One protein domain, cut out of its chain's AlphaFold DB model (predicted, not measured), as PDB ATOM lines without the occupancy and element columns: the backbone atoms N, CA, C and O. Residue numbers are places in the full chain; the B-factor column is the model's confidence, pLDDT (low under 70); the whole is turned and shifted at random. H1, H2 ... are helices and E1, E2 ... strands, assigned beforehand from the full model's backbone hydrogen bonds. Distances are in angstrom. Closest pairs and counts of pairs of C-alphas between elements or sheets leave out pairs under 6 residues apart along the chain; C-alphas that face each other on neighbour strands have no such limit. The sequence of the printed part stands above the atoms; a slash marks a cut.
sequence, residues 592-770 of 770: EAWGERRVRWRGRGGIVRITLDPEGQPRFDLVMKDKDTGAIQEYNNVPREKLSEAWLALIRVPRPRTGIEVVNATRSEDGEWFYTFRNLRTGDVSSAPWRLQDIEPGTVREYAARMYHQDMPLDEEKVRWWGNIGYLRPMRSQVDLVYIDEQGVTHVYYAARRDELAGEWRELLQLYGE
ATOM      1  N   GLU A 592      38.137  70.711  -5.693       57.56
ATOM      2  CA  GLU A 592      39.113  70.083  -6.581       57.56
ATOM      3  C   GLU A 592      39.841  71.184  -7.362       57.56
ATOM      4  O   GLU A 592      39.199  72.015  -8.011       57.56
ATOM      5  N   ALA A 593      41.175  71.201  -7.260       65.38
ATOM      6  CA  ALA A 593      42.030  72.280  -7.744       65.38
ATOM      7  C   ALA A 593      41.673  72.690  -9.182       65.38
ATOM      8  O   ALA A 593      41.797  71.915 -10.133       65.38
ATOM      9  N   TRP A 594      41.210  73.928  -9.347       69.69
ATOM     10  CA  TRP A 594      40.634  74.393 -10.603       69.69
ATOM     11  C   TRP A 594      41.685  74.793 -11.636       69.69
ATOM     12  O   TRP A 594      41.400  74.656 -12.827       69.69
ATOM     13  N   GLY A 595      42.859  75.262 -11.190       59.97
ATOM     14  CA  GLY A 595      44.142  75.375 -11.917       59.97
ATOM     15  C   GLY A 595      44.216  76.254 -13.181       59.97
ATOM     16  O   GLY A 595      45.286  76.730 -13.553       59.97
ATOM     17  N   GLU A 596      43.100  76.491 -13.868       69.94
ATOM     18  CA  GLU A 596      43.035  77.084 -15.202       69.94
ATOM     19  C   GLU A 596      42.782  78.599 -15.133       69.94
ATOM     20  O   GLU A 596      41.639  79.067 -15.209       69.94
ATOM     21  N   ARG A 597      43.866  79.376 -15.023       87.44
ATOM     22  CA  ARG A 597      43.831  80.843 -15.094       87.44
ATOM     23  C   ARG A 597      43.720  81.330 -16.544       87.44
ATOM     24  O   ARG A 597      44.661  81.206 -17.326       87.44
ATOM     25  N   ARG A 598      42.583  81.932 -16.899       92.94
ATOM     26  CA  ARG A 598      42.325  82.524 -18.225       92.94
ATOM     27  C   ARG A 598      42.756  83.986 -18.273       92.94
ATOM     28  O   ARG A 598      42.609  84.715 -17.302       92.94
ATOM     29  N   VAL A 599      43.230  84.450 -19.428       92.44
ATOM     30  CA  VAL A 599      43.648  85.851 -19.627       92.44
ATOM     31  C   VAL A 599      42.438  86.791 -19.701       92.44
ATOM     32  O   VAL A 599      41.532  86.569 -20.512       92.44
ATOM     33  N   ARG A 600      42.454  87.893 -18.935       94.94
ATOM     34  CA  ARG A 600      41.463  88.979 -19.054       94.94
ATOM     35  C   ARG A 600      41.910  90.000 -20.096       94.94
ATOM     36  O   ARG A 600      42.822  90.788 -19.856       94.94
ATOM     37  N   TRP A 601      41.292  89.943 -21.276       91.50
ATOM     38  CA  TRP A 601      41.599  90.786 -22.438       91.50
ATOM     39  C   TRP A 601      40.734  92.050 -22.487       91.50
ATOM     40  O   TRP A 601      39.523  91.979 -22.300       91.50
ATOM     41  N   ARG A 602      41.325  93.185 -22.874       88.88
ATOM     42  CA  ARG A 602      40.611  94.428 -23.200       88.88
ATOM     43  C   ARG A 602      41.242  95.082 -24.428       88.88
ATOM     44  O   ARG A 602      42.321  95.673 -24.376       88.88
ATOM     45  N   GLY A 603      40.576  94.943 -25.574       87.81
ATOM     46  CA  GLY A 603      41.147  95.326 -26.868       87.81
ATOM     47  C   GLY A 603      42.338  94.433 -27.235       87.81
ATOM     48  O   GLY A 603      42.182  93.221 -27.366       87.81
ATOM     49  N   ARG A 604      43.527  95.028 -27.413       89.44
ATOM     50  CA  ARG A 604      44.763  94.289 -27.747       89.44
ATOM     51  C   ARG A 604      45.622  93.906 -26.538       89.44
ATOM     52  O   ARG A 604      46.477  93.044 -26.696       89.44
ATOM     53  N   GLY A 605      45.422  94.520 -25.372       90.44
ATOM     54  CA  GLY A 605      46.121  94.151 -24.137       90.44
ATOM     55  C   GLY A 605      45.324  93.130 -23.327       90.44
ATOM     56  O   GLY A 605      44.094  93.101 -23.400       90.44
ATOM     57  N   GLY A 606      46.008  92.302 -22.550       94.25
ATOM     58  CA  GLY A 606      45.404  91.384 -21.594       94.25
ATOM     59  C   GLY A 606      46.301  91.169 -20.382       94.25
ATOM     60  O   GLY A 606      47.521  91.298 -20.475       94.25
ATOM     61  N   ILE A 607      45.691  90.859 -19.241       95.94
ATOM     62  CA  ILE A 607      46.395  90.513 -18.005       95.94
ATOM     63  C   ILE A 607      46.262  89.018 -17.730       95.94
ATOM     64  O   ILE A 607      45.161  88.463 -17.792       95.94
ATOM     65  N   VAL A 608      47.398  88.377 -17.446       92.69
ATOM     66  CA  VAL A 608      47.476  86.975 -17.033       92.69
ATOM     67  C   VAL A 608      47.308  86.901 -15.521       92.69
ATOM     68  O   VAL A 608      46.315  86.350 -15.068       92.69
ATOM     69  N   ARG A 609      48.216  87.499 -14.738       93.44
ATOM     70  CA  ARG A 609      48.156  87.541 -13.263       93.44
ATOM     71  C   ARG A 609      48.933  88.724 -12.683       93.44
ATOM     72  O   ARG A 609      49.649  89.423 -13.400       93.44
ATOM     73  N   ILE A 610      48.800  88.891 -11.372       93.69
ATOM     74  CA  ILE A 610      49.616  89.768 -10.530       93.69
ATOM     75  C   ILE A 610      50.227  88.880  -9.447       93.69
ATOM     76  O   ILE A 610      49.524  88.036  -8.895       93.69
ATOM     77  N   THR A 611      51.509  89.056  -9.153       91.38
ATOM     78  CA  THR A 611      52.214  88.393  -8.048       91.38
ATOM     79  C   THR A 611      52.999  89.427  -7.242       91.38
ATOM     80  O   THR A 611      53.200  90.552  -7.698       91.38
ATOM     81  N   LEU A 612      53.451  89.060  -6.043       91.00
ATOM     82  CA  LEU A 612      54.455  89.823  -5.298       91.00
ATOM     83  C   LEU A 612      55.835  89.182  -5.507       91.00
ATOM     84  O   LEU A 612      55.933  87.959  -5.630       91.00
ATOM     85  N   ASP A 613      56.889  89.993  -5.561       90.12
ATOM     86  CA  ASP A 613      58.278  89.519  -5.504       90.12
ATOM     87  C   ASP A 613      58.773  89.363  -4.044       90.12
ATOM     88  O   ASP A 613      58.026  89.678  -3.111       90.12
ATOM     89  N   PRO A 614      59.994  88.837  -3.797       88.00
ATOM     90  CA  PRO A 614      60.523  88.655  -2.438       88.00
ATOM     91  C   PRO A 614      60.607  89.949  -1.614       88.00
ATOM     92  O   PRO A 614      60.557  89.904  -0.386       88.00
ATOM     93  N   GLU A 615      60.706  91.099  -2.280       88.25
ATOM     94  CA  GLU A 615      60.712  92.443  -1.701       88.25
ATOM     95  C   GLU A 615      59.294  93.010  -1.459       88.25
ATOM     96  O   GLU A 615      59.146  94.152  -1.011       88.25
ATOM     97  N   GLY A 616      58.244  92.230  -1.736       86.00
ATOM     98  CA  GLY A 616      56.842  92.600  -1.528       86.00
ATOM     99  C   GLY A 616      56.296  93.598  -2.552       86.00
ATOM    100  O   GLY A 616      55.294  94.258  -2.282       86.00
ATOM    101  N   GLN A 617      56.942  93.748  -3.710       92.06
ATOM    102  CA  GLN A 617      56.506  94.649  -4.776       92.06
ATOM    103  C   GLN A 617      55.645  93.913  -5.813       92.06
ATOM    104  O   GLN A 617      55.985  92.796  -6.210       92.06
ATOM    105  N   PRO A 618      54.569  94.534  -6.332       94.44
ATOM    106  CA  PRO A 618      53.727  93.910  -7.342       94.44
ATOM    107  C   PRO A 618      54.437  93.766  -8.694       94.44
ATOM    108  O   PRO A 618      55.118  94.678  -9.191       94.44
ATOM    109  N   ARG A 619      54.233  92.598  -9.297       95.75
ATOM    110  CA  ARG A 619      54.748  92.159 -10.592       95.75
ATOM    111  C   ARG A 619      53.594  91.656 -11.445       95.75
ATOM    112  O   ARG A 619      52.673  91.017 -10.946       95.75
ATOM    113  N   PHE A 620      53.633  91.978 -12.731       96.12
ATOM    114  CA  PHE A 620      52.515  91.784 -13.645       96.12
ATOM    115  C   PHE A 620      52.949  90.901 -14.812       96.12
ATOM    116  O   PHE A 620      53.890  91.246 -15.529       96.12
ATOM    117  N   ASP A 621      52.229  89.799 -15.019       95.50
ATOM    118  CA  ASP A 621      52.343  88.993 -16.233       95.50
ATOM    119  C   ASP A 621      51.251  89.459 -17.204       95.50
ATOM    120  O   ASP A 621      50.048  89.304 -16.956       95.50
ATOM    121  N   LEU A 622      51.680  90.104 -18.286       95.06
ATOM    122  CA  LEU A 622      50.834  90.789 -19.260       95.06
ATOM    123  C   LEU A 622      51.051  90.217 -20.659       95.06
ATOM    124  O   LEU A 622      52.124  89.726 -20.998       95.06
ATOM    125  N   VAL A 623      50.038  90.338 -21.510       95.00
ATOM    126  CA  VAL A 623      50.098  89.897 -22.907       95.00
ATOM    127  C   VAL A 623      49.527  90.951 -23.843       95.00
ATOM    128  O   VAL A 623      48.535  91.611 -23.531       95.00
ATOM    129  N   MET A 624      50.127  91.113 -25.021       92.50
ATOM    130  CA  MET A 624      49.602  91.986 -26.069       92.50
ATOM    131  C   MET A 624      49.472  91.232 -27.388       92.50
ATOM    132  O   MET A 624      50.382  90.521 -27.801       92.50
ATOM    133  N   LYS A 625      48.342  91.416 -28.072       92.12
ATOM    134  CA  LYS A 625      48.171  90.998 -29.464       92.12
ATOM    135  C   LYS A 625      48.831  92.017 -30.383       92.12
ATOM    136  O   LYS A 625      48.481  93.210 -30.362       92.12
ATOM    137  N   ASP A 626      49.756  91.533 -31.200       87.75
ATOM    138  CA  ASP A 626      50.302  92.295 -32.311       87.75
ATOM    139  C   ASP A 626      49.169  92.823 -33.205       87.75
ATOM    140  O   ASP A 626      48.097  92.224 -33.329       87.75
ATOM    141  N   LYS A 627      49.392  94.004 -33.782       80.75
ATOM    142  CA  LYS A 627      48.367  94.757 -34.497       80.75
ATOM    143  C   LYS A 627      47.983  94.107 -35.825       80.75
ATOM    144  O   LYS A 627      46.809  94.152 -36.181       80.75
ATOM    145  N   ASP A 628      48.961  93.552 -36.539       78.88
ATOM    146  CA  ASP A 628      48.820  93.224 -37.961       78.88
ATOM    147  C   ASP A 628      48.953  91.708 -38.234       78.88
ATOM    148  O   ASP A 628      48.383  91.210 -39.203       78.88
ATOM    149  N   THR A 629      49.615  90.951 -37.350       81.19
ATOM    150  CA  THR A 629      49.682  89.472 -37.378       81.19
ATOM    151  C   THR A 629      48.746  88.783 -36.381       81.19
ATOM    152  O   THR A 629      48.459  87.597 -36.527       81.19
ATOM    153  N   GLY A 630      48.288  89.492 -35.340       79.00
ATOM    154  CA  GLY A 630      47.478  88.926 -34.254       79.00
ATOM    155  C   GLY A 630      48.227  87.993 -33.288       79.00
ATOM    156  O   GLY A 630      47.604  87.471 -32.361       79.00
ATOM    157  N   ALA A 631      49.539  87.791 -33.472       87.06
ATOM    158  CA  ALA A 631      50.372  86.988 -32.579       87.06
ATOM    159  C   ALA A 631      50.370  87.550 -31.147       87.06
ATOM    160  O   ALA A 631      50.306  88.764 -30.947       87.06
ATOM    161  N   ILE A 632      50.440  86.673 -30.144       91.31
ATOM    162  CA  ILE A 632      50.490  87.074 -28.734       91.31
ATOM    163  C   ILE A 632      51.952  87.238 -28.313       91.31
ATOM    164  O   ILE A 632      52.741  86.303 -28.425       91.31
ATOM    165  N   GLN A 633      52.294  88.423 -27.814       92.12
ATOM    166  CA  GLN A 633      53.570  88.728 -27.179       92.12
ATOM    167  C   GLN A 633      53.388  88.780 -25.660       92.12
ATOM    168  O   GLN A 633      52.505  89.483 -25.165       92.12
ATOM    169  N   GLU A 634      54.236  88.057 -24.932       93.38
ATOM    170  CA  GLU A 634      54.233  88.014 -23.468       93.38
ATOM    171  C   GLU A 634      55.207  89.029 -22.860       93.38
ATOM    172  O   GLU A 634      56.290  89.288 -23.391       93.38
ATOM    173  N   TYR A 635      54.811  89.585 -21.720       92.94
ATOM    174  CA  TYR A 635      55.546  90.550 -20.917       92.94
ATOM    175  C   TYR A 635      55.420  90.115 -19.455       92.94
ATOM    176  O   TYR A 635      54.506  90.532 -18.747       92.94
ATOM    177  N   ASN A 636      56.319  89.228 -19.034       93.06
ATOM    178  CA  ASN A 636      56.274  88.593 -17.719       93.06
ATOM    179  C   ASN A 636      57.134  89.358 -16.697       93.06
ATOM    180  O   ASN A 636      58.135  89.981 -17.061       93.06
ATOM    181  N   ASN A 637      56.753  89.299 -15.419       91.44
ATOM    182  CA  ASN A 637      57.415  89.957 -14.286       91.44
ATOM    183  C   ASN A 637      57.587  91.490 -14.436       91.44
ATOM    184  O   ASN A 637      58.570  92.068 -13.967       91.44
ATOM    185  N   VAL A 638      56.652  92.175 -15.107       94.75
ATOM    186  CA  VAL A 638      56.718  93.633 -15.318       94.75
ATOM    187  C   VAL A 638      56.507  94.357 -13.983       94.75
ATOM    188  O   VAL A 638      55.523  94.066 -13.306       94.75
ATOM    189  N   PRO A 639      57.363  95.315 -13.581       93.56
ATOM    190  CA  PRO A 639      57.172  96.065 -12.344       93.56
ATOM    191  C   PRO A 639      56.221  97.259 -12.547       93.56
ATOM    192  O   PRO A 639      56.143  97.840 -13.639       93.56
ATOM    193  N   ARG A 640      55.469  97.624 -11.497       92.19
ATOM    194  CA  ARG A 640      54.347  98.587 -11.554       92.19
ATOM    195  C   ARG A 640      54.701  99.913 -12.230       92.19
ATOM    196  O   ARG A 640      53.907 100.437 -13.005       92.19
ATOM    197  N   GLU A 641      55.880 100.464 -11.965       91.88
ATOM    198  CA  GLU A 641      56.335 101.760 -12.480       91.88
ATOM    199  C   GLU A 641      56.653 101.772 -13.989       91.88
ATOM    200  O   GLU A 641      57.012 102.813 -14.540       91.88
ATOM    201  N   LYS A 642      56.504 100.633 -14.680       93.50
ATOM    202  CA  LYS A 642      56.529 100.532 -16.151       93.50
ATOM    203  C   LYS A 642      55.132 100.492 -16.776       93.50
ATOM    204  O   LYS A 642      55.021 100.530 -18.003       93.50
ATOM    205  N   LEU A 643      54.071 100.427 -15.971       92.69
ATOM    206  CA  LEU A 643      52.694 100.405 -16.454       92.69
ATOM    207  C   LEU A 643      52.202 101.821 -16.763       92.69
ATOM    208  O   LEU A 643      52.249 102.716 -15.923       92.69
ATOM    209  N   SER A 644      51.678 102.017 -17.972       93.00
ATOM    210  CA  SER A 644      50.932 103.227 -18.319       93.00
ATOM    211  C   SER A 644      49.521 103.191 -17.720       93.00
ATOM    212  O   SER A 644      48.990 102.119 -17.427       93.00
ATOM    213  N   GLU A 645      48.853 104.345 -17.623       93.00
ATOM    214  CA  GLU A 645      47.456 104.404 -17.157       93.00
ATOM    215  C   GLU A 645      46.497 103.538 -17.994       93.00
ATOM    216  O   GLU A 645      45.489 103.080 -17.474       93.00
ATOM    217  N   ALA A 646      46.817 103.224 -19.256       89.19
ATOM    218  CA  ALA A 646      46.030 102.278 -20.054       89.19
ATOM    219  C   ALA A 646      46.108 100.830 -19.522       89.19
ATOM    220  O   ALA A 646      45.120 100.099 -19.591       89.19
ATOM    221  N   TRP A 647      47.252 100.425 -18.960       91.88
ATOM    222  CA  TRP A 647      47.413  99.137 -18.277       91.88
ATOM    223  C   TRP A 647      46.812  99.165 -16.870       91.88
ATOM    224  O   TRP A 647      46.107  98.232 -16.494       91.88
ATOM    225  N   LEU A 648      46.998 100.252 -16.113       92.44
ATOM    226  CA  LEU A 648      46.364 100.409 -14.796       92.44
ATOM    227  C   LEU A 648      44.829 100.437 -14.908       92.44
ATOM    228  O   LEU A 648      44.143  99.824 -14.098       92.44
ATOM    229  N   ALA A 649      44.276 101.056 -15.954       90.19
ATOM    230  CA  ALA A 649      42.846 101.034 -16.259       90.19
ATOM    231  C   ALA A 649      42.329  99.673 -16.765       90.19
ATOM    232  O   ALA A 649      41.120  99.455 -16.736       90.19
ATOM    233  N   LEU A 650      43.197  98.755 -17.214       91.00
ATOM    234  CA  LEU A 650      42.837  97.341 -17.379       91.00
ATOM    235  C   LEU A 650      42.777  96.652 -16.011       91.00
ATOM    236  O   LEU A 650      41.775  96.015 -15.702       91.00
ATOM    237  N   ILE A 651      43.821  96.795 -15.189       93.19
ATOM    238  CA  ILE A 651      43.935  96.131 -13.881       93.19
ATOM    239  C   ILE A 651      42.780  96.512 -12.943       93.19
ATOM    240  O   ILE A 651      42.204  95.621 -12.320       93.19
ATOM    241  N   ARG A 652      42.414  97.800 -12.900       94.56
ATOM    242  CA  ARG A 652      41.362  98.370 -12.045       94.56
ATOM    243  C   ARG A 652      39.962  97.886 -12.420       94.56
ATOM    244  O   ARG A 652      39.364  98.398 -13.367       94.56
ATOM    245  N   VAL A 653      39.407  96.982 -11.613       93.62
ATOM    246  CA  VAL A 653      38.004  96.541 -11.708       93.62
ATOM    247  C   VAL A 653      37.175  97.220 -10.603       93.62
ATOM    248  O   VAL A 653      37.575  97.187  -9.437       93.62
ATOM    249  N   PRO A 654      36.022  97.851 -10.907       92.50
ATOM    250  CA  PRO A 654      35.128  98.385  -9.877       92.50
ATOM    251  C   PRO A 654      34.614  97.277  -8.947       92.50
ATOM    252  O   PRO A 654      34.237  96.209  -9.425       92.50
ATOM    253  N   ARG A 655      34.538  97.528  -7.633       92.44
ATOM    254  CA  ARG A 655      33.981  96.559  -6.663       92.44
ATOM    255  C   ARG A 655      32.539  96.149  -7.039       92.44
ATOM    256  O   ARG A 655      31.789  97.000  -7.534       92.44
ATOM    257  N   PRO A 656      32.120  94.892  -6.790       93.06
ATOM    258  CA  PRO A 656      30.720  94.496  -6.940       93.06
ATOM    259  C   PRO A 656      29.838  95.291  -5.960       93.06
ATOM    260  O   PRO A 656      30.311  95.736  -4.920       93.06
ATOM    261  N   ARG A 657      28.547  95.472  -6.272       90.94
ATOM    262  CA  ARG A 657      27.598  96.263  -5.447       90.94
ATOM    263  C   ARG A 657      26.825  95.422  -4.418       90.94
ATOM    264  O   ARG A 657      25.706  95.761  -4.026       90.94
ATOM    265  N   THR A 658      27.383  94.277  -4.046       89.88
ATOM    266  CA  THR A 658      26.711  93.211  -3.296       89.88
ATOM    267  C   THR A 658      27.749  92.321  -2.608       89.88
ATOM    268  O   THR A 658      28.884  92.243  -3.076       89.88
ATOM    269  N   GLY A 659      27.374  91.680  -1.500       89.75
ATOM    270  CA  GLY A 659      28.301  90.968  -0.612       89.75
ATOM    271  C   GLY A 659      28.990  91.867   0.429       89.75
ATOM    272  O   GLY A 659      28.589  93.016   0.652       89.75
ATOM    273  N   ILE A 660      30.030  91.339   1.079       92.06
ATOM    274  CA  ILE A 660      30.822  92.033   2.109       92.06
ATOM    275  C   ILE A 660      32.329  91.768   1.932       92.06
ATOM    276  O   ILE A 660      32.729  90.685   1.521       92.06
ATOM    277  N   GLU A 661      33.178  92.742   2.252       95.00
ATOM    278  CA  GLU A 661      34.647  92.603   2.275       95.00
ATOM    279  C   GLU A 661      35.132  92.606   3.731       95.00
ATOM    280  O   GLU A 661      34.690  93.441   4.523       95.00
ATOM    281  N   VAL A 662      36.054  91.708   4.092       93.06
ATOM    282  CA  VAL A 662      36.818  91.815   5.349       93.06
ATOM    283  C   VAL A 662      38.043  92.675   5.046       93.06
ATOM    284  O   VAL A 662      38.980  92.226   4.396       93.06
ATOM    285  N   VAL A 663      38.002  93.942   5.459       90.00
ATOM    286  CA  VAL A 663      39.035  94.953   5.166       90.00
ATOM    287  C   VAL A 663      40.257  94.781   6.067       90.00
ATOM    288  O   VAL A 663      41.368  95.131   5.683       90.00
ATOM    289  N   ASN A 664      40.044  94.284   7.285       87.94
ATOM    290  CA  ASN A 664      41.096  93.999   8.251       87.94
ATOM    291  C   ASN A 664      40.631  92.897   9.212       87.94
ATOM    292  O   ASN A 664      39.451  92.860   9.573       87.94
ATOM    293  N   ALA A 665      41.559  92.059   9.665       89.12
ATOM    294  CA  ALA A 665      41.355  91.123  10.762       89.12
ATOM    295  C   ALA A 665      42.601  91.140  11.657       89.12
ATOM    296  O   ALA A 665      43.672  90.689  11.252       89.12
ATOM    297  N   THR A 666      42.473  91.669  12.871       87.69
ATOM    298  CA  THR A 666      43.572  91.770  13.844       87.69
ATOM    299  C   THR A 666      43.286  90.923  15.067       87.69
ATOM    300  O   THR A 666      42.162  90.915  15.569       87.69
ATOM    301  N   ARG A 667      44.314  90.251  15.581       86.44
ATOM    302  CA  ARG A 667      44.231  89.474  16.815       86.44
ATOM    303  C   ARG A 667      44.743  90.303  17.998       86.44
ATOM    304  O   ARG A 667      45.782  90.943  17.863       86.44
ATOM    305  N   SER A 668      44.023  90.315  19.119       82.38
ATOM    306  CA  SER A 668      44.464  90.977  20.355       82.38
ATOM    307  C   SER A 668      45.526  90.161  21.099       82.38
ATOM    308  O   SER A 668      45.756  88.990  20.792       82.38
ATOM    309  N   GLU A 669      46.150  90.772  22.109       77.69
ATOM    310  CA  GLU A 669      47.102  90.102  23.007       77.69
ATOM    311  C   GLU A 669      46.434  88.961  23.803       77.69
ATOM    312  O   GLU A 669      47.034  87.902  23.972       77.69
ATOM    313  N   ASP A 670      45.154  89.117  24.167       75.00
ATOM    314  CA  ASP A 670      44.309  88.064  24.762       75.00
ATOM    315  C   ASP A 670      43.920  86.945  23.769       75.00
ATOM    316  O   ASP A 670      43.308  85.942  24.139       75.00
ATOM    317  N   GLY A 671      44.262  87.096  22.486       76.31
ATOM    318  CA  GLY A 671      44.056  86.088  21.450       76.31
ATOM    319  C   GLY A 671      42.681  86.099  20.771       76.31
ATOM    320  O   GLY A 671      42.440  85.211  19.943       76.31
ATOM    321  N   GLU A 672      41.810  87.070  21.058       81.50
ATOM    322  CA  GLU A 672      40.544  87.292  20.340       81.50
ATOM    323  C   GLU A 672      40.781  87.896  18.947       81.50
ATOM    324  O   GLU A 672      41.739  88.636  18.731       81.50
ATOM    325  N   TRP A 673      39.880  87.626  17.997       84.81
ATOM    326  CA  TRP A 673      39.919  88.203  16.649       84.81
ATOM    327  C   TRP A 673      38.909  89.336  16.475       84.81
ATOM    328  O   TRP A 673      37.724  89.152  16.754       84.81
ATOM    329  N   PHE A 674      39.390  90.457  15.936       87.38
ATOM    330  CA  PHE A 674      38.644  91.676  15.644       87.38
ATOM    331  C   PHE A 674      38.613  91.942  14.132       87.38
ATOM    332  O   PHE A 674      39.670  92.062  13.511       87.38
ATOM    333  N   TYR A 675      37.420  92.074  13.548       89.56
ATOM    334  CA  TYR A 675      37.214  92.246  12.104       89.56
ATOM    335  C   TYR A 675      36.665  93.630  11.767       89.56
ATOM    336  O   TYR A 675      35.712  94.106  12.389       89.56
ATOM    337  N   THR A 676      37.204  94.235  10.713       91.00
ATOM    338  CA  THR A 676      36.662  95.449  10.097       91.00
ATOM    339  C   THR A 676      36.033  95.075   8.760       91.00
ATOM    340  O   THR A 676      36.723  94.591   7.863       91.00
ATOM    341  N   PHE A 677      34.734  95.316   8.599       91.06
ATOM    342  CA  PHE A 677      33.984  94.950   7.394       91.06
ATOM    343  C   PHE A 677      33.701  96.160   6.506       91.06
ATOM    344  O   PHE A 677      33.431  97.245   7.021       91.06
ATOM    345  N   ARG A 678      33.637  95.960   5.185       89.88
ATOM    346  CA  ARG A 678      33.014  96.901   4.244       89.88
ATOM    347  C   ARG A 678      31.749  96.313   3.636       89.88
ATOM    348  O   ARG A 678      31.785  95.245   3.030       89.88
ATOM    349  N   ASN A 679      30.648  97.053   3.728       88.50
ATOM    350  CA  ASN A 679      29.426  96.766   2.984       88.50
ATOM    351  C   ASN A 679      29.636  97.123   1.505       88.50
ATOM    352  O   ASN A 679      29.829  98.292   1.172       88.50
ATOM    353  N   LEU A 680      29.585  96.143   0.601       88.19
ATOM    354  CA  LEU A 680      29.878  96.375  -0.819       88.19
ATOM    355  C   LEU A 680      28.742  97.090  -1.569       88.19
ATOM    356  O   LEU A 680      28.969  97.628  -2.650       88.19
ATOM    357  N   ARG A 681      27.535  97.171  -0.992       83.19
ATOM    358  CA  ARG A 681      26.418  97.935  -1.569       83.19
ATOM    359  C   ARG A 681      26.538  99.441  -1.341       83.19
ATOM    360  O   ARG A 681      26.204 100.206  -2.240       83.19
ATOM    361  N   THR A 682      26.975  99.859  -0.154       78.56
ATOM    362  CA  THR A 682      27.077 101.283   0.221       78.56
ATOM    363  C   THR A 682      28.505 101.822   0.146       78.56
ATOM    364  O   THR A 682      28.702 103.010  -0.080       78.56
ATOM    365  N   GLY A 683      29.510 100.951   0.279       80.12
ATOM    366  CA  GLY A 683      30.929 101.302   0.363       80.12
ATOM    367  C   GLY A 683      31.429 101.551   1.791       80.12
ATOM    368  O   GLY A 683      32.649 101.634   1.983       80.12
ATOM    369  N   ASP A 684      30.519 101.625   2.769       85.00
ATOM    370  CA  ASP A 684      30.805 101.946   4.171       85.00
ATOM    371  C   ASP A 684      31.692 100.898   4.834       85.00
ATOM    372  O   ASP A 684      31.481  99.694   4.667       85.00
ATOM    373  N   VAL A 685      32.638 101.367   5.647       88.00
ATOM    374  CA  VAL A 685      33.472 100.540   6.526       88.00
ATOM    375  C   VAL A 685      32.916 100.613   7.947       88.00
ATOM    376  O   VAL A 685      32.514 101.686   8.395       88.00
ATOM    377  N   SER A 686      32.903  99.496   8.676       78.19
ATOM    378  CA  SER A 686      32.504  99.468  10.085       78.19
ATOM    379  C   SER A 686      33.388 100.393  10.928       78.19
ATOM    380  O   SER A 686      34.603 100.205  10.987       78.19
ATOM    381  N   SER A 687      32.772 101.367  11.603       69.75
ATOM    382  CA  SER A 687      33.453 102.396  12.407       69.75
ATOM    383  C   SER A 687      34.202 101.852  13.630       69.75
ATOM    384  O   SER A 687      35.131 102.497  14.107       69.75
ATOM    385  N   ALA A 688      33.825 100.664  14.107       74.44
ATOM    386  CA  ALA A 688      34.534  99.898  15.125       74.44
ATOM    387  C   ALA A 688      34.803  98.461  14.625       74.44
ATOM    388  O   ALA A 688      33.984  97.929  13.863       74.44
ATOM    389  N   PRO A 689      35.914  97.819  15.037       78.75
ATOM    390  CA  PRO A 689      36.149  96.396  14.801       78.75
ATOM    391  C   PRO A 689      35.223  95.508  15.651       78.75
ATOM    392  O   PRO A 689      34.960  95.812  16.812       78.75
ATOM    393  N   TRP A 690      34.774  94.389  15.086       78.12
ATOM    394  CA  TRP A 690      33.840  93.433  15.700       78.12
ATOM    395  C   TRP A 690      34.582  92.203  16.225       78.12
ATOM    396  O   TRP A 690      35.377  91.646  15.469       78.12
ATOM    397  N   ARG A 691      34.305  91.711  17.442       80.69
ATOM    398  CA  ARG A 691      34.811  90.387  17.865       80.69
ATOM    399  C   ARG A 691      34.008  89.282  17.186       80.69
ATOM    400  O   ARG A 691      32.825  89.472  16.919       80.69
ATOM    401  N   LEU A 692      34.597  88.099  16.979       71.50
ATOM    402  CA  LEU A 692      33.869  86.972  16.366       71.50
ATOM    403  C   LEU A 692      32.568  86.622  17.116       71.50
ATOM    404  O   LEU A 692      31.551  86.372  16.485       71.50
ATOM    405  N   GLN A 693      32.601  86.653  18.451       70.00
ATOM    406  CA  GLN A 693      31.462  86.335  19.326       70.00
ATOM    407  C   GLN A 693      30.371  87.422  19.381       70.00
ATOM    408  O   GLN A 693      29.261  87.141  19.833       70.00
ATOM    409  N   ASP A 694      30.682  88.639  18.917       66.75
ATOM    410  CA  ASP A 694      29.753  89.777  18.859       66.75
ATOM    411  C   ASP A 694      28.996  89.813  17.515       66.75
ATOM    412  O   ASP A 694      28.071  90.602  17.323       66.75
ATOM    413  N   ILE A 695      29.405  88.975  16.557       71.44
ATOM    414  CA  ILE A 695      28.741  88.804  15.267       71.44
ATOM    415  C   ILE A 695      27.722  87.671  15.411       71.44
ATOM    416  O   ILE A 695      28.066  86.567  15.822       71.44
ATOM    417  N   GLU A 696      26.459  87.928  15.072       60.69
ATOM    418  CA  GLU A 696      25.419  86.918  15.273       60.69
ATOM    419  C   GLU A 696      25.502  85.773  14.235       60.69
ATOM    420  O   GLU A 696      25.750  86.047  13.049       60.69
ATOM    421  N   PRO A 697      25.267  84.510  14.654       59.88
ATOM    422  CA  PRO A 697      25.289  83.351  13.770       59.88
ATOM    423  C   PRO A 697      24.371  83.438  12.549       59.88
ATOM    424  O   PRO A 697      23.322  84.088  12.561       59.88
ATOM    425  N   GLY A 698      24.791  82.780  11.468       58.69
ATOM    426  CA  GLY A 698      24.081  82.737  10.188       58.69
ATOM    427  C   GLY A 698      24.142  84.042   9.384       58.69
ATOM    428  O   GLY A 698      23.614  84.106   8.273       58.69
ATOM    429  N   THR A 699      24.782  85.096   9.901       73.75
ATOM    430  CA  THR A 699      24.929  86.361   9.172       73.75
ATOM    431  C   THR A 699      26.061  86.304   8.144       73.75
ATOM    432  O   THR A 699      27.075  85.630   8.317       73.75
ATOM    433  N   VAL A 700      25.949  87.113   7.085       75.00
ATOM    434  CA  VAL A 700      27.013  87.274   6.073       75.00
ATOM    435  C   VAL A 700      28.332  87.789   6.686       75.00
ATOM    436  O   VAL A 700      29.402  87.507   6.151       75.00
ATOM    437  N   ARG A 701      28.281  88.488   7.833       81.69
ATOM    438  CA  ARG A 701      29.472  88.889   8.605       81.69
ATOM    439  C   ARG A 701      30.150  87.696   9.277       81.69
ATOM    440  O   ARG A 701      31.369  87.600   9.196       81.69
ATOM    441  N   GLU A 702      29.388  86.796   9.906       84.69
ATOM    442  CA  GLU A 702      29.940  85.579  10.521       84.69
ATOM    443  C   GLU A 702      30.553  84.689   9.439       84.69
ATOM    444  O   GLU A 702      31.704  84.273   9.562       84.69
ATOM    445  N   TYR A 703      29.818  84.476   8.341       84.81
ATOM    446  CA  TYR A 703      30.309  83.735   7.185       84.81
ATOM    447  C   TYR A 703      31.649  84.297   6.694       84.81
ATOM    448  O   TYR A 703      32.641  83.571   6.670       84.81
ATOM    449  N   ALA A 704      31.712  85.596   6.392       87.00
ATOM    450  CA  ALA A 704      32.933  86.248   5.926       87.00
ATOM    451  C   ALA A 704      34.089  86.150   6.939       87.00
ATOM    452  O   ALA A 704      35.209  85.832   6.552       87.00
ATOM    453  N   ALA A 705      33.831  86.365   8.234       87.31
ATOM    454  CA  ALA A 705      34.844  86.250   9.287       87.31
ATOM    455  C   ALA A 705      35.381  84.816   9.444       87.31
ATOM    456  O   ALA A 705      36.578  84.624   9.656       87.31
ATOM    457  N   ARG A 706      34.513  83.807   9.317       87.50
ATOM    458  CA  ARG A 706      34.882  82.388   9.391       87.50
ATOM    459  C   ARG A 706      35.659  81.937   8.155       87.50
ATOM    460  O   ARG A 706      36.656  81.234   8.302       87.50
ATOM    461  N   MET A 707      35.215  82.328   6.959       86.75
ATOM    462  CA  MET A 707      35.881  81.952   5.710       86.75
ATOM    463  C   MET A 707      37.216  82.688   5.524       86.75
ATOM    464  O   MET A 707      38.156  82.082   5.027       86.75
ATOM    465  N   TYR A 708      37.365  83.920   6.028       89.69
ATOM    466  CA  TYR A 708      38.633  84.664   5.992       89.69
ATOM    467  C   TYR A 708      39.823  83.863   6.547       89.69
ATOM    468  O   TYR A 708      40.892  83.869   5.946       89.69
ATOM    469  N   HIS A 709      39.638  83.113   7.640       85.06
ATOM    470  CA  HIS A 709      40.689  82.254   8.221       85.06
ATOM    471  C   HIS A 709      40.990  80.978   7.424       85.06
ATOM    472  O   HIS A 709      41.958  80.287   7.725       85.06
ATOM    473  N   GLN A 710      40.153  80.641   6.443       84.94
ATOM    474  CA  GLN A 710      40.350  79.522   5.515       84.94
ATOM    475  C   GLN A 710      40.915  80.001   4.170       84.94
ATOM    476  O   GLN A 710      41.629  79.254   3.506       84.94
ATOM    477  N   ASP A 711      40.611  81.247   3.793       87.31
ATOM    478  CA  ASP A 711      40.959  81.843   2.504       87.31
ATOM    479  C   ASP A 711      42.214  82.725   2.541       87.31
ATOM    480  O   ASP A 711      42.699  83.097   1.479       87.31
ATOM    481  N   MET A 712      42.726  83.116   3.715       84.88
ATOM    482  CA  MET A 712      43.902  83.989   3.852       84.88
ATOM    483  C   MET A 712      45.051  83.265   4.580       84.88
ATOM    484  O   MET A 712      44.878  82.881   5.738       84.88
ATOM    485  N   PRO A 713      46.251  83.128   3.974       84.31
ATOM    486  CA  PRO A 713      46.633  83.572   2.628       84.31
ATOM    487  C   PRO A 713      45.929  82.780   1.515       84.31
ATOM    488  O   PRO A 713      45.603  81.609   1.692       84.31
ATOM    489  N   LEU A 714      45.721  83.424   0.361       88.00
ATOM    490  CA  LEU A 714      44.925  82.857  -0.728       88.00
ATOM    491  C   LEU A 714      45.614  81.675  -1.411       88.00
ATOM    492  O   LEU A 714      46.664  81.818  -2.033       88.00
ATOM    493  N   ASP A 715      44.939  80.531  -1.366       87.62
ATOM    494  CA  ASP A 715      45.214  79.382  -2.219       87.62
ATOM    495  C   ASP A 715      44.706  79.664  -3.644       87.62
ATOM    496  O   ASP A 715      43.506  79.594  -3.926       87.62
ATOM    497  N   GLU A 716      45.622  80.017  -4.552       85.44
ATOM    498  CA  GLU A 716      45.268  80.340  -5.937       85.44
ATOM    499  C   GLU A 716      44.674  79.157  -6.717       85.44
ATOM    500  O   GLU A 716      43.970  79.399  -7.700       85.44
ATOM    501  N   GLU A 717      44.928  77.905  -6.317       85.38
ATOM    502  CA  GLU A 717      44.426  76.724  -7.033       85.38
ATOM    503  C   GLU A 717      42.919  76.523  -6.815       85.38
ATOM    504  O   GLU A 717      42.235  75.966  -7.678       85.38
ATOM    505  N   LYS A 718      42.377  77.054  -5.710       87.06
ATOM    506  CA  LYS A 718      40.946  77.030  -5.358       87.06
ATOM    507  C   LYS A 718      40.122  78.172  -5.976       87.06
ATOM    508  O   LYS A 718      38.985  78.399  -5.561       87.06
ATOM    509  N   VAL A 719      40.660  78.900  -6.960       90.00
ATOM    510  CA  VAL A 719      40.005  80.073  -7.571       90.00
ATOM    511  C   VAL A 719      39.917  79.938  -9.093       90.00
ATOM    512  O   VAL A 719      40.899  79.661  -9.781       90.00
ATOM    513  N   ARG A 720      38.726  80.178  -9.656       92.00
ATOM    514  CA  ARG A 720      38.520  80.284 -11.111       92.00
ATOM    515  C   ARG A 720      38.921  81.683 -11.570       92.00
ATOM    516  O   ARG A 720      38.147  82.630 -11.443       92.00
ATOM    517  N   TRP A 721      40.153  81.815 -12.056       94.06
ATOM    518  CA  TRP A 721      40.766  83.103 -12.391       94.06
ATOM    519  C   TRP A 721      40.530  83.566 -13.832       94.06
ATOM    520  O   TRP A 721      40.909  82.892 -14.789       94.06
ATOM    521  N   TRP A 722      40.066  84.805 -13.975       95.44
ATOM    522  CA  TRP A 722      40.095  85.587 -15.208       95.44
ATOM    523  C   TRP A 722      41.003  86.815 -15.025       95.44
ATOM    524  O   TRP A 722      40.601  87.882 -14.553       95.44
ATOM    525  N   GLY A 723      42.278  86.662 -15.375       94.56
ATOM    526  CA  GLY A 723      43.313  87.653 -15.109       94.56
ATOM    527  C   GLY A 723      43.574  87.794 -13.608       94.56
ATOM    528  O   GLY A 723      43.919  86.829 -12.926       94.56
ATOM    529  N   ASN A 724      43.387  89.012 -13.097       94.81
ATOM    530  CA  ASN A 724      43.475  89.381 -11.679       94.81
ATOM    531  C   ASN A 724      42.112  89.463 -10.954       94.81
ATOM    532  O   ASN A 724      42.066  89.934  -9.820       94.81
ATOM    533  N   ILE A 725      41.016  89.026 -11.583       96.19
ATOM    534  CA  ILE A 725      39.752  88.731 -10.887       96.19
ATOM    535  C   ILE A 725      39.463  87.236 -10.944       96.19
ATOM    536  O   ILE A 725      39.935  86.541 -11.840       96.19
ATOM    537  N   GLY A 726      38.689  86.727  -9.996       94.56
ATOM    538  CA  GLY A 726      38.282  85.328  -9.975       94.56
ATOM    539  C   GLY A 726      37.082  85.088  -9.074       94.56
ATOM    540  O   GLY A 726      36.566  86.022  -8.456       94.56
ATOM    541  N   TYR A 727      36.625  83.843  -9.006       93.88
ATOM    542  CA  TYR A 727      35.575  83.436  -8.075       93.88
ATOM    543  C   TYR A 727      35.905  82.121  -7.373       93.88
ATOM    544  O   TYR A 727      36.686  81.303  -7.870       93.88
ATOM    545  N   LEU A 728      35.284  81.932  -6.212       88.44
ATOM    546  CA  LEU A 728      35.324  80.716  -5.416       88.44
ATOM    547  C   LEU A 728      33.954  80.436  -4.782       88.44
ATOM    548  O   LEU A 728      33.093  81.312  -4.717       88.44
ATOM    549  N   ARG A 729      33.727  79.175  -4.391       86.19
ATOM    550  CA  ARG A 729      32.456  78.676  -3.823       86.19
ATOM    551  C   ARG A 729      31.199  79.150  -4.599       86.19
ATOM    552  O   ARG A 729      30.402  79.923  -4.066       86.19
ATOM    553  N   PRO A 730      30.986  78.690  -5.850       79.88
ATOM    554  CA  PRO A 730      29.817  79.035  -6.667       79.88
ATOM    555  C   PRO A 730      28.504  78.459  -6.102       79.88
ATOM    556  O   PRO A 730      27.995  77.433  -6.547       79.88
ATOM    557  N   MET A 731      27.899  79.138  -5.127       81.19
ATOM    558  CA  MET A 731      26.598  78.749  -4.570       81.19
ATOM    559  C   MET A 731      25.448  79.094  -5.529       81.19
ATOM    560  O   MET A 731      25.595  79.875  -6.467       81.19
ATOM    561  N   ARG A 732      24.256  78.532  -5.291       71.88
ATOM    562  CA  ARG A 732      23.099  78.653  -6.202       71.88
ATOM    563  C   ARG A 732      22.587  80.091  -6.412       71.88
ATOM    564  O   ARG A 732      22.026  80.386  -7.461       71.88
ATOM    565  N   SER A 733      22.733  80.962  -5.417       74.69
ATOM    566  CA  SER A 733      22.239  82.355  -5.419       74.69
ATOM    567  C   SER A 733      23.325  83.394  -5.119       74.69
ATOM    568  O   SER A 733      23.128  84.588  -5.343       74.69
ATOM    569  N   GLN A 734      24.474  82.947  -4.617       86.38
ATOM    570  CA  GLN A 734      25.597  83.769  -4.179       86.38
ATOM    571  C   GLN A 734      26.905  83.160  -4.682       86.38
ATOM    572  O   GLN A 734      26.951  81.994  -5.064       86.38
ATOM    573  N   VAL A 735      27.966  83.948  -4.686       89.94
ATOM    574  CA  VAL A 735      29.323  83.513  -5.007       89.94
ATOM    575  C   VAL A 735      30.305  84.380  -4.226       89.94
ATOM    576  O   VAL A 735      30.004  85.542  -3.940       89.94
ATOM    577  N   ASP A 736      31.465  83.834  -3.879       94.31
ATOM    578  CA  ASP A 736      32.556  84.629  -3.325       94.31
ATOM    579  C   ASP A 736      33.485  85.050  -4.468       94.31
ATOM    580  O   ASP A 736      33.859  84.242  -5.322       94.31
ATOM    581  N   LEU A 737      33.841  86.331  -4.522       95.44
ATOM    582  CA  LEU A 737      34.637  86.902  -5.610       95.44
ATOM    583  C   LEU A 737      36.009  87.343  -5.103       95.44
ATOM    584  O   LEU A 737      36.137  87.829  -3.982       95.44
ATOM    585  N   VAL A 738      37.029  87.211  -5.946       95.25
ATOM    586  CA  VAL A 738      38.418  87.579  -5.651       95.25
ATOM    587  C   VAL A 738      38.871  88.681  -6.596       95.25
ATOM    588  O   VAL A 738      38.604  88.631  -7.798       95.25
ATOM    589  N   TYR A 739      39.604  89.653  -6.063       95.88
ATOM    590  CA  TYR A 739      40.301  90.688  -6.819       95.88
ATOM    591  C   TYR A 739      41.727  90.837  -6.291       95.88
ATOM    592  O   TYR A 739      41.910  90.964  -5.086       95.88
ATOM    593  N   ILE A 740      42.723  90.869  -7.175       94.56
ATOM    594  CA  ILE A 740      44.057  91.380  -6.843       94.56
ATOM    595  C   ILE A 740      44.179  92.772  -7.466       94.56
ATOM    596  O   ILE A 740      44.000  92.925  -8.679       94.56
ATOM    597  N   ASP A 741      44.439  93.786  -6.642       94.62
ATOM    598  CA  ASP A 741      44.540  95.180  -7.084       94.62
ATOM    599  C   ASP A 741      45.895  95.510  -7.743       94.62
ATOM    600  O   ASP A 741      46.788  94.668  -7.861       94.62
ATOM    601  N   GLU A 742      46.083  96.755  -8.195       93.25
ATOM    602  CA  GLU A 742      47.342  97.164  -8.829       93.25
ATOM    603  C   GLU A 742      48.516  97.362  -7.834       93.25
ATOM    604  O   GLU A 742      49.624  97.747  -8.225       93.25
ATOM    605  N   GLN A 743      48.277  97.161  -6.538       93.00
ATOM    606  CA  GLN A 743      49.246  97.156  -5.446       93.00
ATOM    607  C   GLN A 743      49.686  95.713  -5.127       93.00
ATOM    608  O   GLN A 743      50.694  95.538  -4.449       93.00
ATOM    609  N   GLY A 744      48.988  94.700  -5.655       89.50
ATOM    610  CA  GLY A 744      49.198  93.286  -5.339       89.50
ATOM    611  C   GLY A 744      48.453  92.827  -4.081       89.50
ATOM    612  O   GLY A 744      48.758  91.763  -3.549       89.50
ATOM    613  N   VAL A 745      47.491  93.618  -3.593       91.62
ATOM    614  CA  VAL A 745      46.653  93.283  -2.437       91.62
ATOM    615  C   VAL A 745      45.487  92.411  -2.892       91.62
ATOM    616  O   VAL A 745      44.746  92.762  -3.812       91.62
ATOM    617  N   THR A 746      45.308  91.275  -2.220       93.19
ATOM    618  CA  THR A 746      44.171  90.376  -2.429       93.19
ATOM    619  C   THR A 746      42.960  90.846  -1.627       93.19
ATOM    620  O   THR A 746      43.017  90.978  -0.407       93.19
ATOM    621  N   HIS A 747      41.839  91.029  -2.315       94.19
ATOM    622  CA  HIS A 747      40.525  91.319  -1.758       94.19
ATOM    623  C   HIS A 747      39.591  90.131  -2.001       94.19
ATOM    624  O   HIS A 747      39.525  89.618  -3.122       94.19
ATOM    625  N   VAL A 748      38.826  89.739  -0.980       94.75
ATOM    626  CA  VAL A 748      37.761  88.728  -1.097       94.75
ATOM    627  C   VAL A 748      36.414  89.362  -0.746       94.75
ATOM    628  O   VAL A 748      36.264  90.031   0.281       94.75
ATOM    629  N   TYR A 749      35.442  89.172  -1.635       95.69
ATOM    630  CA  TYR A 749      34.090  89.715  -1.580       95.69
ATOM    631  C   TYR A 749      33.104  88.571  -1.331       95.69
ATOM    632  O   TYR A 749      32.729  87.847  -2.253       95.69
ATOM    633  N   TYR A 750      32.704  88.406  -0.076       94.25
ATOM    634  CA  TYR A 750      31.913  87.278   0.402       94.25
ATOM    635  C   TYR A 750      30.415  87.441   0.132       94.25
ATOM    636  O   TYR A 750      29.855  88.529   0.304       94.25
ATOM    637  N   ALA A 751      29.756  86.333  -0.209       88.94
ATOM    638  CA  ALA A 751      28.314  86.190  -0.400       88.94
ATOM    639  C   ALA A 751      27.699  87.189  -1.407       88.94
ATOM    640  O   ALA A 751      26.565  87.657  -1.236       88.94
ATOM    641  N   ALA A 752      28.441  87.521  -2.468       88.44
ATOM    642  CA  ALA A 752      27.995  88.412  -3.530       88.44
ATOM    643  C   ALA A 752      26.844  87.760  -4.323       88.44
ATOM    644  O   ALA A 752      26.969  86.643  -4.821       88.44
ATOM    645  N   ARG A 753      25.688  88.429  -4.418       86.94
ATOM    646  CA  ARG A 753      24.475  87.864  -5.041       86.94
ATOM    647  C   ARG A 753      24.591  87.820  -6.567       86.94
ATOM    648  O   ARG A 753      24.808  88.865  -7.181       86.94
ATOM    649  N   ARG A 754      24.410  86.641  -7.184       86.06
ATOM    650  CA  ARG A 754      24.632  86.428  -8.635       86.06
ATOM    651  C   ARG A 754      23.782  87.348  -9.520       86.06
ATOM    652  O   ARG A 754      24.275  87.872 -10.514       86.06
ATOM    653  N   ASP A 755      22.520  87.564  -9.150       85.75
ATOM    654  CA  ASP A 755      21.554  88.399  -9.875       85.75
ATOM    655  C   ASP A 755      21.887  89.902  -9.832       85.75
ATOM    656  O   ASP A 755      21.523  90.652 -10.741       85.75
ATOM    657  N   GLU A 756      22.638  90.337  -8.819       87.12
ATOM    658  CA  GLU A 756      23.068  91.726  -8.631       87.12
ATOM    659  C   GLU A 756      24.453  92.029  -9.254       87.12
ATOM    660  O   GLU A 756      24.855  93.196  -9.317       87.12
ATOM    661  N   LEU A 757      25.190  91.019  -9.745       90.38
ATOM    662  CA  LEU A 757      26.490  91.210 -10.409       90.38
ATOM    663  C   LEU A 757      26.345  91.857 -11.791       90.38
ATOM    664  O   LEU A 757      25.412  91.560 -12.538       90.38
ATOM    665  N   ALA A 758      27.296  92.716 -12.166       90.62
ATOM    666  CA  ALA A 758      27.299  93.451 -13.432       90.62
ATOM    667  C   ALA A 758      28.727  93.740 -13.933       90.62
ATOM    668  O   ALA A 758      29.676  93.751 -13.148       90.62
ATOM    669  N   GLY A 759      28.860  93.999 -15.239       92.38
ATOM    670  CA  GLY A 759      30.153  94.200 -15.905       92.38
ATOM    671  C   GLY A 759      31.042  92.960 -15.811       92.38
ATOM    672  O   GLY A 759      30.543  91.834 -15.828       92.38
ATOM    673  N   GLU A 760      32.344  93.174 -15.625       93.25
ATOM    674  CA  GLU A 760      33.359  92.110 -15.610       93.25
ATOM    675  C   GLU A 760      33.085  91.012 -14.559       93.25
ATOM    676  O   GLU A 760      33.418  89.856 -14.786       93.25
ATOM    677  N   TRP A 761      32.383  91.320 -13.459       95.25
ATOM    678  CA  TRP A 761      31.956  90.319 -12.466       95.25
ATOM    679  C   TRP A 761      30.872  89.356 -12.961       95.25
ATOM    680  O   TRP A 761      30.785  88.232 -12.478       95.25
ATOM    681  N   ARG A 762      30.043  89.784 -13.918       93.56
ATOM    682  CA  ARG A 762      29.052  88.926 -14.584       93.56
ATOM    683  C   ARG A 762      29.695  88.152 -15.734       93.56
ATOM    684  O   ARG A 762      29.420  86.970 -15.904       93.56
ATOM    685  N   GLU A 763      30.572  88.808 -16.490       93.50
ATOM    686  CA  GLU A 763      31.325  88.197 -17.594       93.50
ATOM    687  C   GLU A 763      32.263  87.080 -17.093       93.50
ATOM    688  O   GLU A 763      32.362  86.037 -17.733       93.50
ATOM    689  N   LEU A 764      32.858  87.248 -15.905       93.81
ATOM    690  CA  LEU A 764      33.633  86.229 -15.186       93.81
ATOM    691  C   LEU A 764      32.859  84.916 -14.976       93.81
ATOM    692  O   LEU A 764      33.407  83.847 -15.228       93.81
ATOM    693  N   LEU A 765      31.607  84.987 -14.514       91.56
ATOM    694  CA  LEU A 765      30.776  83.797 -14.298       91.56
ATOM    695  C   LEU A 765      30.381  83.156 -15.637       91.56
ATOM    696  O   LEU A 765      30.605  81.964 -15.859       91.56
ATOM    697  N   GLN A 766      29.925  83.975 -16.589       90.88
ATOM    698  CA  GLN A 766      29.540  83.520 -17.929       90.88
ATOM    699  C   GLN A 766      30.691  82.840 -18.689       90.88
ATOM    700  O   GLN A 766      30.451  81.897 -19.442       90.88
ATOM    701  N   LEU A 767      31.942  83.262 -18.466       89.00
ATOM    702  CA  LEU A 767      33.143  82.643 -19.036       89.00
ATOM    703  C   LEU A 767      33.335  81.179 -18.600       89.00
ATOM    704  O   LEU A 767      33.924  80.398 -19.351       89.00
ATOM    705  N   TYR A 768      32.860  80.805 -17.409       87.25
ATOM    706  CA  TYR A 768      32.964  79.447 -16.862       87.25
ATOM    707  C   TYR A 768      31.625  78.682 -16.832       87.25
ATOM    708  O   TYR A 768      31.632  77.489 -16.536       87.25
ATOM    709  N   GLY A 769      30.515  79.311 -17.237       79.75
ATOM    710  CA  GLY A 769      29.191  78.681 -17.357       79.75
ATOM    711  C   GLY A 769      28.273  78.852 -16.140       79.75
ATOM    712  O   GLY A 769      27.373  78.035 -15.948       79.75
ATOM    713  N   GLU A 770      28.509  79.892 -15.336       71.31
ATOM    714  CA  GLU A 770      27.858  80.203 -14.046       71.31
ATOM    715  C   GLU A 770      26.893  81.410 -14.114       71.31
ATOM    716  O   GLU A 770      27.049  82.262 -15.020       71.31
TER     717      GLU A 770
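This is residues 592 to 770 of the 770 residues of the protein "PHP domain-containing protein" of Chloroflexi bacterium (UniProt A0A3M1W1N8). Two strongly twisted antiparallel sheets follow one another along the long axis: the four-stranded sheet E1 to E4 reaches to one end, while in the six-stranded sheet E7 to E10 fill the middle and the hairpin E5 and E6 reaches to the other end. Short H1 covers E2 of the smaller sheet; on the larger one H2 packs on E5, E10 and E6 on one face, and H3 packs on E8 and E7 on the opposite face. The printed part has 179 residues, with three named helices and ten named strands in the order E1 E2 E3 E4 H1 E5 E6 H2 E7 E8 E9 E10 H3. The class is mixed, helices and strands; the sheet orders are E1 - E2 - E3 - E4 and E6 - E5 - E10 - E9 - E8 - E7. The whole is compact, with a radius of gyration of the C-alphas of 17.5 A, yet elongated in outline, spanning 60 by 39 by 33 A.

E1, residues 600 to 602, E2, residues 605 to 612, E3, residues 618 to 625, and E4, residues 632 to 639, form a meander, each strand the antiparallel neighbour of the one before. Within hydrogen-bond range are N 602 and O 605 at 2.8 A for E1 and E2, N 606 and O 623 at 2.8 A for E2 and E3, and N 633 and O 624 at 2.8 A for E3 and E4. H1, residues 645 to 651, is on this sheet at a height of 8.8 A, over E2 and across the strands, at 66 degrees to E2 on the local plane; the closest C-alphas of H1 and E2, those of Ile 651 and Ile 607, are 7.4 A apart. E5, residues 660 to 667, bends by 55 degrees at residue 663 and forms a hairpin with E6, residues 673 to 679, where N 663 and O 676 are 2.8 A apart. H2, residues 700 to 711, is on the larger sheet; its closest C-alpha to E5 is that of Ala 704, 6.8 A from that of Val 662. E7, residues 720 to 722, E8, residues 725 to 728, E9, residues 734 to 740, and E10, residues 746 to 753, make a second meander, with N 722 and O 725 at 2.8 A, N 738 and O 726 at 2.8 A, and N 747 and O 739 at 2.8 A. E10 is also the antiparallel neighbour of E5, with N 750 and O 660 at 2.8 A. H3, residues 760 to 768, is on the face opposite to H2, giving three layers, helices on both faces of a sheet; its height is 8.4 A. The closest C-alphas of E1 and E7, those of Arg 600 and Trp 722, are 5.3 A apart. Every O i to N i+4 pair is within hydrogen-bond range in H1, against 6 of 8 in H2 and 3 of 5 in H3.

E1 begins at C-alpha 600, (41.463, 88.979, -19.054). E1 measures 6.9 A, E2 21.0 A, E3 23.0 A, E4 19.9 A, H1 9.6 A, E5 20.1 A and E6 19.2 A. H2 runs 15.4 A from C-alpha 700 at (27.013, 87.274, 6.073). E7 measures 6.9 A, E8 10.7 A, E9 20.1 A and E10 20.0 A, and H3 runs 12.7 A to C-alpha 768 at (32.964, 79.447, -16.862).

The two C-alphas farthest apart, those of Asp 628 and Asp 670, are 63.1 A apart. The printed part has no cut and ends at residue 770, the chain's last. The link from E6 to H2, 20 residues, is long; in it residues 690 to 691 pair antiparallel with residues 674 to 675 of E6. The mean pLDDT of the printed part is 87.2, with residues 592 to 596, 687, 694 and 696 to 698 under 70.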